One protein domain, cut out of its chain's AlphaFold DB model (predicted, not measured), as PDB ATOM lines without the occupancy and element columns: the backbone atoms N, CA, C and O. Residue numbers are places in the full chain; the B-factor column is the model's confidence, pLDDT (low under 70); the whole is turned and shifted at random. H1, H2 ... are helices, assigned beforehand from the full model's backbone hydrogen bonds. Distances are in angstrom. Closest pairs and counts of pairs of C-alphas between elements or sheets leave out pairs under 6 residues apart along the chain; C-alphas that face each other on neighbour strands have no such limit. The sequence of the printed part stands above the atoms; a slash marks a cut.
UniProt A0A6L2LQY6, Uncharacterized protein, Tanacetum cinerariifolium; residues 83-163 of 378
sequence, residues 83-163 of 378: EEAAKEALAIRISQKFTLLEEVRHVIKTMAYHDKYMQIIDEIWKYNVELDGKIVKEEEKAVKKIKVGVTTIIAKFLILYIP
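AT A GLANCE: This is residues 83 to 163 of the 378 residues of an uncharacterized protein of Tanacetum cinerariifolium (UniProt A0A6L2LQY6). Two long helices form a lopsided, narrow U: H1 runs the whole length, and the shorter H2 folds back beside its later part, with a gap between them. Residues 83 to 106 of H1 stick out alone. The printed part has 81 residues and is all helix, H1 then H2, with no named strand. It is an extended rod, radius of gyration of the C-alphas 21.9 A, spanning 76 by 23 by 7 A.

HOW THE PARTS SIT: Look at H1, residues 83 to 132, and H2, residues 137 to 161: they are near each other, with 9 pairs of C-alphas within 10 A and no pair within 8 A. A tight link of 4 residues joins them. In both, every O i to N i+4 pair is within hydrogen-bond range.

IN THESE COORDINATES: Find C-alpha 83 at (-52.518, -43.862, 81.566); H1 runs 73.9 A to C-alpha 132 at (-53.039, -48.718, 7.814). H2 runs 36.7 A to C-alpha 161 at (-40.307, -37.611, 45.559).

THE WHOLE: The C-alphas farthest apart, of Glu 83 and Lys 134, are 75.8 A apart. The printed part has no cut. Its mean pLDDT is 73.1; 25 residues are under 70, among them 101 to 109 and 153 to 158.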
ATOM      1  N   GLU A  83     -51.953 -42.874  82.489       85.94
ATOM      2  CA  GLU A  83     -52.518 -43.862  81.566       85.94
ATOM      3  C   GLU A  83     -53.256 -43.196  80.394       85.94
ATOM      4  O   GLU A  83     -53.070 -43.589  79.243       85.94
ATOM      5  N   GLU A  84     -54.054 -42.159  80.655       84.50
ATOM      6  CA  GLU A  84     -54.772 -41.425  79.607       84.50
ATOM      7  C   GLU A  84     -53.809 -40.645  78.706       84.50
ATOM      8  O   GLU A  84     -53.965 -40.672  77.487       84.50
ATOM      9  N   ALA A  85     -52.752 -40.055  79.277       85.94
ATOM     10  CA  ALA A  85     -51.698 -39.396  78.506       85.94
ATOM     11  C   ALA A  85     -50.956 -40.375  77.573       85.94
ATOM     12  O   ALA A  85     -50.632 -40.037  76.434       85.94
ATOM     13  N   ALA A  86     -50.716 -41.614  78.021       86.94
ATOM     14  CA  ALA A  86     -50.114 -42.650  77.182       86.94
ATOM     15  C   ALA A  86     -51.051 -43.092  76.041       86.94
ATOM     16  O   ALA A  86     -50.596 -43.286  74.910       86.94
ATOM     17  N   LYS A  87     -52.359 -43.207  76.313       83.19
ATOM     18  CA  LYS A  87     -53.378 -43.522  75.297       83.19
ATOM     19  C   LYS A  87     -53.513 -42.405  74.261       83.19
ATOM     20  O   LYS A  87     -53.576 -42.693  73.069       83.19
ATOM     21  N   GLU A  88     -53.485 -41.147  74.694       83.06
ATOM     22  CA  GLU A  88     -53.520 -39.983  73.806       83.06
ATOM     23  C   GLU A  88     -52.272 -39.917  72.915       83.06
ATOM     24  O   GLU A  88     -52.384 -39.783  71.697       83.06
ATOM     25  N   ALA A  89     -51.080 -40.121  73.484       85.12
ATOM     26  CA  ALA A  89     -49.839 -40.168  72.714       85.12
ATOM     27  C   ALA A  89     -49.848 -41.288  71.656       85.12
ATOM     28  O   ALA A  89     -49.376 -41.093  70.531       85.12
ATOM     29  N   LEU A  90     -50.408 -42.456  71.987       85.81
ATOM     30  CA  LEU A  90     -50.569 -43.555  71.039       85.81
ATOM     31  C   LEU A  90     -51.566 -43.203  69.926       85.81
ATOM     32  O   LEU A  90     -51.266 -43.447  68.757       85.81
ATOM     33  N   ALA A  91     -52.706 -42.599  70.268       76.81
ATOM     34  CA  ALA A  91     -53.703 -42.152  69.298       76.81
ATOM     35  C   ALA A  91     -53.111 -41.125  68.319       76.81
ATOM     36  O   ALA A  91     -53.221 -41.307  67.109       76.81
ATOM     37  N   ILE A  92     -52.380 -40.123  68.823       81.94
ATOM     38  CA  ILE A  92     -51.676 -39.126  67.999       81.94
ATOM     39  C   ILE A  92     -50.694 -39.811  67.039       81.94
ATOM     40  O   ILE A  92     -50.672 -39.505  65.845       81.94
ATOM     41  N   ARG A  93     -49.910 -40.780  67.527       83.44
ATOM     42  CA  ARG A  93     -48.944 -41.524  66.705       83.44
ATOM     43  C   ARG A  93     -49.621 -42.357  65.614       83.44
ATOM     44  O   ARG A  93     -49.086 -42.466  64.511       83.44
ATOM     45  N   ILE A  94     -50.773 -42.958  65.909       80.75
ATOM     46  CA  ILE A  94     -51.574 -43.705  64.932       80.75
ATOM     47  C   ILE A  94     -52.132 -42.744  63.878       80.75
ATOM     48  O   ILE A  94     -51.942 -42.988  62.688       80.75
ATOM     49  N   SER A  95     -52.725 -41.621  64.289       75.81
ATOM     50  CA  SER A  95     -53.248 -40.603  63.370       75.81
ATOM     51  C   SER A  95     -52.171 -40.065  62.425       75.81
ATOM     52  O   SER A  95     -52.402 -40.002  61.222       75.81
ATOM     53  N   GLN A  96     -50.964 -39.780  62.925       78.06
ATOM     54  CA  GLN A  96     -49.833 -39.348  62.093       78.06
ATOM     55  C   GLN A  96     -49.440 -40.391  61.033       78.06
ATOM     56  O   GLN A  96     -49.166 -40.043  59.884       78.06
ATOM     57  N   LYS A  97     -49.446 -41.684  61.387       76.69
ATOM     58  CA  LYS A  97     -49.191 -42.769  60.424       76.69
ATOM     59  C   LYS A  97     -50.294 -42.880  59.368       76.69
ATOM     60  O   LYS A  97     -49.993 -43.179  58.215       76.69
ATOM     61  N   PHE A  98     -51.549 -42.619  59.736       70.75
ATOM     62  CA  PHE A  98     -52.660 -42.579  58.781       70.75
ATOM     63  C   PHE A  98     -52.542 -41.416  57.795       70.75
ATOM     64  O   PHE A  98     -52.771 -41.625  56.607       70.75
ATOM     65  N   THR A  99     -52.109 -40.235  58.246       72.31
ATOM     66  CA  THR A  99     -51.855 -39.091  57.356       72.31
ATOM     67  C   THR A  99     -50.811 -39.433  56.289       72.31
ATOM     68  O   THR A  99     -51.054 -39.220  55.103       72.31
ATOM     69  N   LEU A 100     -49.700 -40.072  56.676       70.69
ATOM     70  CA  LEU A 100     -48.676 -40.536  55.728       70.69
ATOM     71  C   LEU A 100     -49.220 -41.581  54.736       70.69
ATOM     72  O   LEU A 100     -48.915 -41.537  53.545       70.69
ATOM     73  N   LEU A 101     -50.061 -42.511  55.196       66.06
ATOM     74  CA  LEU A 101     -50.705 -43.497  54.318       66.06
ATOM     75  C   LEU A 101     -51.669 -42.853  53.310       66.06
ATOM     76  O   LEU A 101     -51.823 -43.355  52.194       66.06
ATOM     77  N   GLU A 102     -52.322 -41.753  53.675       68.69
ATOM     78  CA  GLU A 102     -53.247 -41.030  52.802       68.69
ATOM     79  C   GLU A 102     -52.523 -40.251  51.689       68.69
ATOM     80  O   GLU A 102     -53.000 -40.211  50.547       68.69
ATOM     81  N   GLU A 103     -51.324 -39.740  51.977       68.31
ATOM     82  CA  GLU A 103     -50.406 -39.177  50.978       68.31
ATOM     83  C   GLU A 103     -49.886 -40.260  50.019       68.31
ATOM     84  O   GLU A 103     -49.999 -40.124  48.796       68.31
ATOM     85  N   VAL A 104     -49.415 -41.396  50.551       63.62
ATOM     86  CA  VAL A 104     -48.945 -42.537  49.740       63.62
ATOM     87  C   VAL A 104     -50.065 -43.093  48.857       63.62
ATOM     88  O   VAL A 104     -49.840 -43.450  47.699       63.62
ATOM     89  N   ARG A 105     -51.310 -43.109  49.343       64.06
ATOM     90  CA  ARG A 105     -52.476 -43.509  48.548       64.06
ATOM     91  C   ARG A 105     -52.686 -42.617  47.330       64.06
ATOM     92  O   ARG A 105     -53.048 -43.134  46.272       64.06
ATOM     93  N   HIS A 106     -52.503 -41.303  47.457       64.38
ATOM     94  CA  HIS A 106     -52.619 -40.399  46.312       64.38
ATOM     95  C   HIS A 106     -51.573 -40.745  45.249       64.38
ATOM     96  O   HIS A 106     -51.932 -40.855  44.075       64.38
ATOM     97  N   VAL A 107     -50.339 -41.050  45.661       65.44
ATOM     98  CA  VAL A 107     -49.271 -41.520  44.766       65.44
ATOM     99  C   VAL A 107     -49.659 -42.835  44.078       65.44
ATOM    100  O   VAL A 107     -49.676 -42.903  42.849       65.44
ATOM    101  N   ILE A 108     -50.099 -43.854  44.825       61.97
ATOM    102  CA  ILE A 108     -50.535 -45.146  44.257       61.97
ATOM    103  C   ILE A 108     -51.707 -44.963  43.280       61.97
ATOM    104  O   ILE A 108     -51.733 -45.560  42.204       61.97
ATOM    105  N   LYS A 109     -52.671 -44.094  43.605       67.69
ATOM    106  CA  LYS A 109     -53.818 -43.791  42.737       67.69
ATOM    107  C   LYS A 109     -53.387 -43.101  41.442       67.69
ATOM    108  O   LYS A 109     -53.954 -43.392  40.388       67.69
ATOM    109  N   THR A 110     -52.385 -42.224  41.503       70.19
ATOM    110  CA  THR A 110     -51.792 -41.618  40.301       70.19
ATOM    111  C   THR A 110     -51.015 -42.631  39.460       70.19
ATOM    112  O   THR A 110     -51.123 -42.592  38.235       70.19
ATOM    113  N   MET A 111     -50.338 -43.602  40.082       73.00
ATOM    114  CA  MET A 111     -49.654 -44.694  39.375       73.00
ATOM    115  C   MET A 111     -50.645 -45.645  38.686       73.00
ATOM    116  O   MET A 111     -50.505 -45.929  37.502       73.00
ATOM    117  N   ALA A 112     -51.724 -46.046  39.362       69.94
ATOM    118  CA  ALA A 112     -52.766 -46.881  38.756       69.94
ATOM    119  C   ALA A 112     -53.494 -46.174  37.592       69.94
ATOM    120  O   ALA A 112     -53.957 -46.813  36.645       69.94
ATOM    121  N   TYR A 113     -53.612 -44.842  37.647       72.31
ATOM    122  CA  TYR A 113     -54.139 -44.050  36.534       72.31
ATOM    123  C   TYR A 113     -53.164 -44.006  35.351       72.31
ATOM    124  O   TYR A 113     -53.602 -44.038  34.201       72.31
ATOM    125  N   HIS A 114     -51.859 -43.982  35.628       77.12
ATOM    126  CA  HIS A 114     -50.815 -44.055  34.612       77.12
ATOM    127  C   HIS A 114     -50.843 -45.391  33.850       77.12
ATOM    128  O   HIS A 114     -50.807 -45.378  32.620       77.12
ATOM    129  N   ASP A 115     -51.007 -46.525  34.536       77.75
ATOM    130  CA  ASP A 115     -51.070 -47.844  33.883       77.75
ATOM    131  C   ASP A 115     -52.275 -47.969  32.942       77.75
ATOM    132  O   ASP A 115     -52.146 -48.451  31.816       77.75
ATOM    133  N   LYS A 116     -53.436 -47.437  33.350       81.94
ATOM    134  CA  LYS A 116     -54.620 -47.342  32.479       81.94
ATOM    135  C   LYS A 116     -54.372 -46.454  31.261       81.94
ATOM    136  O   LYS A 116     -54.814 -46.779  30.165       81.94
ATOM    137  N   TYR A 117     -53.661 -45.342  31.436       70.06
ATOM    138  CA  TYR A 117     -53.306 -44.453  30.328       70.06
ATOM    139  C   TYR A 117     -52.365 -45.134  29.331       70.06
ATOM    140  O   TYR A 117     -52.558 -45.008  28.123       70.06
ATOM    141  N   MET A 118     -51.381 -45.886  29.827       78.81
ATOM    142  CA  MET A 118     -50.461 -46.652  28.988       78.81
ATOM    143  C   MET A 118     -51.179 -47.765  28.218       78.81
ATOM    144  O   MET A 118     -50.916 -47.924  27.029       78.81
ATOM    145  N   GLN A 119     -52.135 -48.461  28.842       85.19
ATOM    146  CA  GLN A 119     -52.980 -49.446  28.152       85.19
ATOM    147  C   GLN A 119     -53.793 -48.815  27.016       85.19
ATOM    148  O   GLN A 119     -53.794 -49.341  25.909       85.19
ATOM    149  N   ILE A 120     -54.418 -47.657  27.252       78.75
ATOM    150  CA  ILE A 120     -55.182 -46.936  26.220       78.75
ATOM    151  C   ILE A 120     -54.269 -46.502  25.063       78.75
ATOM    152  O   ILE A 120     -54.650 -46.615  23.901       78.75
ATOM    153  N   ILE A 121     -53.058 -46.018  25.356       73.50
ATOM    154  CA  ILE A 121     -52.086 -45.637  24.320       73.50
ATOM    155  C   ILE A 121     -51.661 -46.858  23.494       73.50
ATOM    156  O   ILE A 121     -51.605 -46.763  22.268       73.50
ATOM    157  N   ASP A 122     -51.392 -47.996  24.136       82.25
ATOM    158  CA  ASP A 122     -50.998 -49.227  23.447       82.25
ATOM    159  C   ASP A 122     -52.169 -49.819  22.619       82.25
ATOM    160  O   ASP A 122     -51.942 -50.312  21.512       82.25
ATOM    161  N   GLU A 123     -53.424 -49.705  23.075       90.00
ATOM    162  CA  GLU A 123     -54.620 -50.086  22.300       90.00
ATOM    163  C   GLU A 123     -54.847 -49.184  21.081       90.00
ATOM    164  O   GLU A 123     -55.048 -49.687  19.973       90.00
ATOM    165  N   ILE A 124     -54.767 -47.859  21.256       77.62
ATOM    166  CA  ILE A 124     -54.857 -46.890  20.150       77.62
ATOM    167  C   ILE A 124     -53.751 -47.166  19.129       77.62
ATOM    168  O   ILE A 124     -53.991 -47.150  17.921       77.62
ATOM    169  N   TRP A 125     -52.539 -47.457  19.605       80.75
ATOM    170  CA  TRP A 125     -51.419 -47.811  18.746       80.75
ATOM    171  C   TRP A 125     -51.700 -49.083  17.944       80.75
ATOM    172  O   TRP A 125     -51.540 -49.081  16.726       80.75
ATOM    173  N   LYS A 126     -52.168 -50.148  18.601       82.38
ATOM    174  CA  LYS A 126     -52.519 -51.412  17.943       82.38
ATOM    175  C   LYS A 126     -53.577 -51.215  16.854       82.38
ATOM    176  O   LYS A 126     -53.404 -51.726  15.750       82.38
ATOM    177  N   TYR A 127     -54.617 -50.432  17.138       79.69
ATOM    178  CA  TYR A 127     -55.677 -50.124  16.176       79.69
ATOM    179  C   TYR A 127     -55.149 -49.372  14.945       79.69
ATOM    180  O   TYR A 127     -55.468 -49.732  13.814       79.69
ATOM    181  N   ASN A 128     -54.271 -48.385  15.144       73.06
ATOM    182  CA  ASN A 128     -53.663 -47.637  14.038       73.06
ATOM    183  C   ASN A 128     -52.713 -48.507  13.192       73.06
ATOM    184  O   ASN A 128     -52.677 -48.370  11.970       73.06
ATOM    185  N   VAL A 129     -51.974 -49.435  13.816       75.50
ATOM    186  CA  VAL A 129     -51.120 -50.411  13.109       75.50
ATOM    187  C   VAL A 129     -51.950 -51.357  12.243       75.50
ATOM    188  O   VAL A 129     -51.561 -51.643  11.109       75.50
ATOM    189  N   GLU A 130     -53.080 -51.835  12.765       79.81
ATOM    190  CA  GLU A 130     -53.980 -52.743  12.048       79.81
ATOM    191  C   GLU A 130     -54.726 -52.050  10.899       79.81
ATOM    192  O   GLU A 130     -54.908 -52.667   9.849       79.81
ATOM    193  N   LEU A 131     -55.115 -50.780  11.058       74.69
ATOM    194  CA  LEU A 131     -55.864 -50.046  10.034       74.69
ATOM    195  C   LEU A 131     -55.039 -49.700   8.791       74.69
ATOM    196  O   LEU A 131     -55.561 -49.809   7.682       74.69
ATOM    197  N   ASP A 132     -53.778 -49.289   8.947       63.91
ATOM    198  CA  ASP A 132     -53.039 -48.718   7.814       63.91
ATOM    199  C   ASP A 132     -52.203 -49.733   7.029       63.91
ATOM    200  O   ASP A 132     -51.806 -49.448   5.899       63.91
ATOM    201  N   GLY A 133     -51.871 -50.906   7.592       73.19
ATOM    202  CA  GLY A 133     -51.029 -51.936   6.942       73.19
ATOM    203  C   GLY A 133     -49.645 -51.454   6.447       73.19
ATOM    204  O   GLY A 133     -48.868 -52.222   5.876       73.19
ATOM    205  N   LYS A 134     -49.338 -50.170   6.649       67.88
ATOM    206  CA  LYS A 134     -48.230 -49.379   6.120       67.88
ATOM    207  C   LYS A 134     -47.999 -48.194   7.062       67.88
ATOM    208  O   LYS A 134     -48.072 -47.035   6.671       67.88
ATOM    209  N   ILE A 135     -47.669 -48.481   8.316       60.34
ATOM    210  CA  ILE A 135     -47.110 -47.435   9.174       60.34
ATOM    211  C   ILE A 135     -45.803 -46.942   8.550       60.34
ATOM    212  O   ILE A 135     -44.886 -47.720   8.259       60.34
ATOM    213  N   VAL A 136     -45.718 -45.632   8.337       72.62
ATOM    214  CA  VAL A 136     -44.491 -44.978   7.893       72.62
ATOM    215  C   VAL A 136     -43.483 -45.090   9.039       72.62
ATOM    216  O   VAL A 136     -43.760 -44.672  10.160       72.62
ATOM    217  N   LYS A 137     -42.290 -45.647   8.779       78.31
ATOM    218  CA  LYS A 137     -41.221 -45.862   9.786       78.31
ATOM    219  C   LYS A 137     -40.885 -44.621  10.634       78.31
ATOM    220  O   LYS A 137     -40.310 -44.746  11.715       78.31
ATOM    221  N   GLU A 138     -41.202 -43.426  10.144       72.06
ATOM    222  CA  GLU A 138     -41.012 -42.167  10.864       72.06
ATOM    223  C   GLU A 138     -42.001 -41.973  12.023       72.06
ATOM    224  O   GLU A 138     -41.597 -41.489  13.082       72.06
ATOM    225  N   GLU A 139     -43.250 -42.424  11.891       73.94
ATOM    226  CA  GLU A 139     -44.272 -42.309  12.943       73.94
ATOM    227  C   GLU A 139     -43.991 -43.263  14.108       73.94
ATOM    228  O   GLU A 139     -44.074 -42.872  15.274       73.94
ATOM    229  N   GLU A 140     -43.520 -44.479  13.816       78.81
ATOM    230  CA  GLU A 140     -43.040 -45.421  14.836       78.81
ATOM    231  C   GLU A 140     -41.874 -44.833  15.647       78.81
ATOM    232  O   GLU A 140     -41.799 -44.988  16.870       78.81
ATOM    233  N   LYS A 141     -40.969 -44.104  14.985       81.00
ATOM    234  CA  LYS A 141     -39.843 -43.438  15.647       81.00
ATOM    235  C   LYS A 141     -40.309 -42.277  16.529       81.00
ATOM    236  O   LYS A 141     -39.785 -42.116  17.633       81.00
ATOM    237  N   ALA A 142     -41.285 -41.491  16.073       73.62
ATOM    238  CA  ALA A 142     -41.863 -40.397  16.852       73.62
ATOM    239  C   ALA A 142     -42.566 -40.914  18.117       73.62
ATOM    240  O   ALA A 142     -42.310 -40.408  19.210       73.62
ATOM    241  N   VAL A 143     -43.361 -41.982  18.005       72.56
ATOM    242  CA  VAL A 143     -44.065 -42.565  19.157       72.56
ATOM    243  C   VAL A 143     -43.112 -43.237  20.141       72.56
ATOM    244  O   VAL A 143     -43.245 -43.024  21.347       72.56
ATOM    245  N   LYS A 144     -42.074 -43.942  19.670       83.56
ATOM    246  CA  LYS A 144     -41.011 -44.446  20.561       83.56
ATOM    247  C   LYS A 144     -40.329 -43.313  21.330       83.56
ATOM    248  O   LYS A 144     -40.078 -43.458  22.524       83.56
ATOM    249  N   LYS A 145     -40.075 -42.169  20.684       80.75
ATOM    250  CA  LYS A 145     -39.478 -40.995  21.339       80.75
ATOM    251  C   LYS A 145     -40.400 -40.404  22.414       80.75
ATOM    252  O   LYS A 145     -39.919 -40.066  23.492       80.75
ATOM    253  N   ILE A 146     -41.708 -40.336  22.154       73.94
ATOM    254  CA  ILE A 146     -42.709 -39.881  23.133       73.94
ATOM    255  C   ILE A 146     -42.778 -40.847  24.324       73.94
ATOM    256  O   ILE A 146     -42.701 -40.397  25.465       73.94
ATOM    257  N   LYS A 147     -42.835 -42.164  24.077       78.62
ATOM    258  CA  LYS A 147     -42.874 -43.194  25.134       78.62
ATOM    259  C   LYS A 147     -41.657 -43.088  26.061       78.62
ATOM    260  O   LYS A 147     -41.828 -43.051  27.274       78.62
ATOM    261  N   VAL A 148     -40.456 -42.927  25.494       80.00
ATOM    262  CA  VAL A 148     -39.206 -42.724  26.253       80.00
ATOM    263  C   VAL A 148     -39.219 -41.413  27.052       80.00
ATOM    264  O   VAL A 148     -38.775 -41.388  28.202       80.00
ATOM    265  N   GLY A 149     -39.745 -40.325  26.482       78.44
ATOM    266  CA  GLY A 149     -39.870 -39.039  27.174       78.44
ATOM    267  C   GLY A 149     -40.790 -39.114  28.395       78.44
ATOM    268  O   GLY A 149     -40.403 -38.698  29.486       78.44
ATOM    269  N   VAL A 150     -41.969 -39.724  28.239       63.50
ATOM    270  CA  VAL A 150     -42.949 -39.894  29.325       63.50
ATOM    271  C   VAL A 150     -42.378 -40.749  30.458       63.50
ATOM    272  O   VAL A 150     -42.427 -40.337  31.615       63.50
ATOM    273  N   THR A 151     -41.739 -41.883  30.147       68.19
ATOM    274  CA  THR A 151     -41.106 -42.730  31.176       68.19
ATOM    275  C   THR A 151     -39.965 -42.020  31.904       68.19
ATOM    276  O   THR A 151     -39.786 -42.217  33.104       68.19
ATOM    277  N   THR A 152     -39.215 -41.156  31.211       74.19
ATOM    278  CA  THR A 152     -38.106 -40.394  31.810       74.19
ATOM    279  C   THR A 152     -38.611 -39.337  32.792       74.19
ATOM    280  O   THR A 152     -38.040 -39.179  33.870       74.19
ATOM    281  N   ILE A 153     -39.698 -38.637  32.453       64.75
ATOM    282  CA  ILE A 153     -40.332 -37.654  33.345       64.75
ATOM    283  C   ILE A 153     -40.828 -38.345  34.619       64.75
ATOM    284  O   ILE A 153     -40.570 -37.866  35.720       64.75
ATOM    285  N   ILE A 154     -41.464 -39.509  34.486       60.06
ATOM    286  CA  ILE A 154     -41.996 -40.270  35.624       60.06
ATOM    287  C   ILE A 154     -40.873 -40.801  36.516       60.06
ATOM    288  O   ILE A 154     -40.956 -40.666  37.733       60.06
ATOM    289  N   ALA A 155     -39.797 -41.335  35.936       63.78
ATOM    290  CA  ALA A 155     -38.637 -41.788  36.701       63.78
ATOM    291  C   ALA A 155     -37.989 -40.642  37.497       63.78
ATOM    292  O   ALA A 155     -37.661 -40.822  38.667       63.78
ATOM    293  N   LYS A 156     -37.859 -39.446  36.902       61.34
ATOM    294  CA  LYS A 156     -37.355 -38.255  37.606       61.34
ATOM    295  C   LYS A 156     -38.279 -37.839  38.750       61.34
ATOM    296  O   LYS A 156     -37.788 -37.568  39.840       61.34
ATOM    297  N   PHE A 157     -39.594 -37.834  38.527       52.00
ATOM    298  CA  PHE A 157     -40.567 -37.556  39.583       52.00
ATOM    299  C   PHE A 157     -40.451 -38.562  40.732       52.00
ATOM    300  O   PHE A 157     -40.352 -38.143  41.875       52.00
ATOM    301  N   LEU A 158     -40.375 -39.864  40.444       61.06
ATOM    302  CA  LEU A 158     -40.251 -40.905  41.471       61.06
ATOM    303  C   LEU A 158     -38.933 -40.813  42.254       61.06
ATOM    304  O   LEU A 158     -38.940 -40.988  43.465       61.06
ATOM    305  N   ILE A 159     -37.814 -40.497  41.597       70.94
ATOM    306  CA  ILE A 159     -36.514 -40.334  42.272       70.94
ATOM    307  C   ILE A 159     -36.494 -39.076  43.151       70.94
ATOM    308  O   ILE A 159     -35.904 -39.095  44.226       70.94
ATOM    309  N   LEU A 160     -37.136 -37.988  42.715       60.97
ATOM    310  CA  LEU A 160     -37.180 -36.725  43.459       60.97
ATOM    311  C   LEU A 160     -38.191 -36.734  44.617       60.97
ATOM    312  O   LEU A 160     -38.013 -35.973  45.564       60.97
ATOM    313  N   TYR A 161     -39.235 -37.568  44.553       42.66
ATOM    314  CA  TYR A 161     -40.307 -37.611  45.559       42.66
ATOM    315  C   TYR A 161     -40.165 -38.701  46.621       42.66
ATOM    316  O   TYR A 161     -40.983 -38.742  47.537       42.66
ATOM    317  N   ILE A 162     -39.167 -39.584  46.533       48.59
ATOM    318  CA  ILE A 162     -38.852 -40.494  47.636       48.59
ATOM    319  C   ILE A 162     -37.944 -39.722  48.601       48.59
ATOM    320  O   ILE A 162     -36.779 -39.495  48.264       48.59
ATOM    321  N   PRO A 163     -38.422 -39.293  49.787       40.50
ATOM    322  CA  PRO A 163     -37.539 -38.717  50.787       40.50
ATOM    323  C   PRO A 163     -36.579 -39.813  51.250       40.50
ATOM    324  O   PRO A 163     -36.955 -40.732  51.976       40.50
TER     325      PRO A 163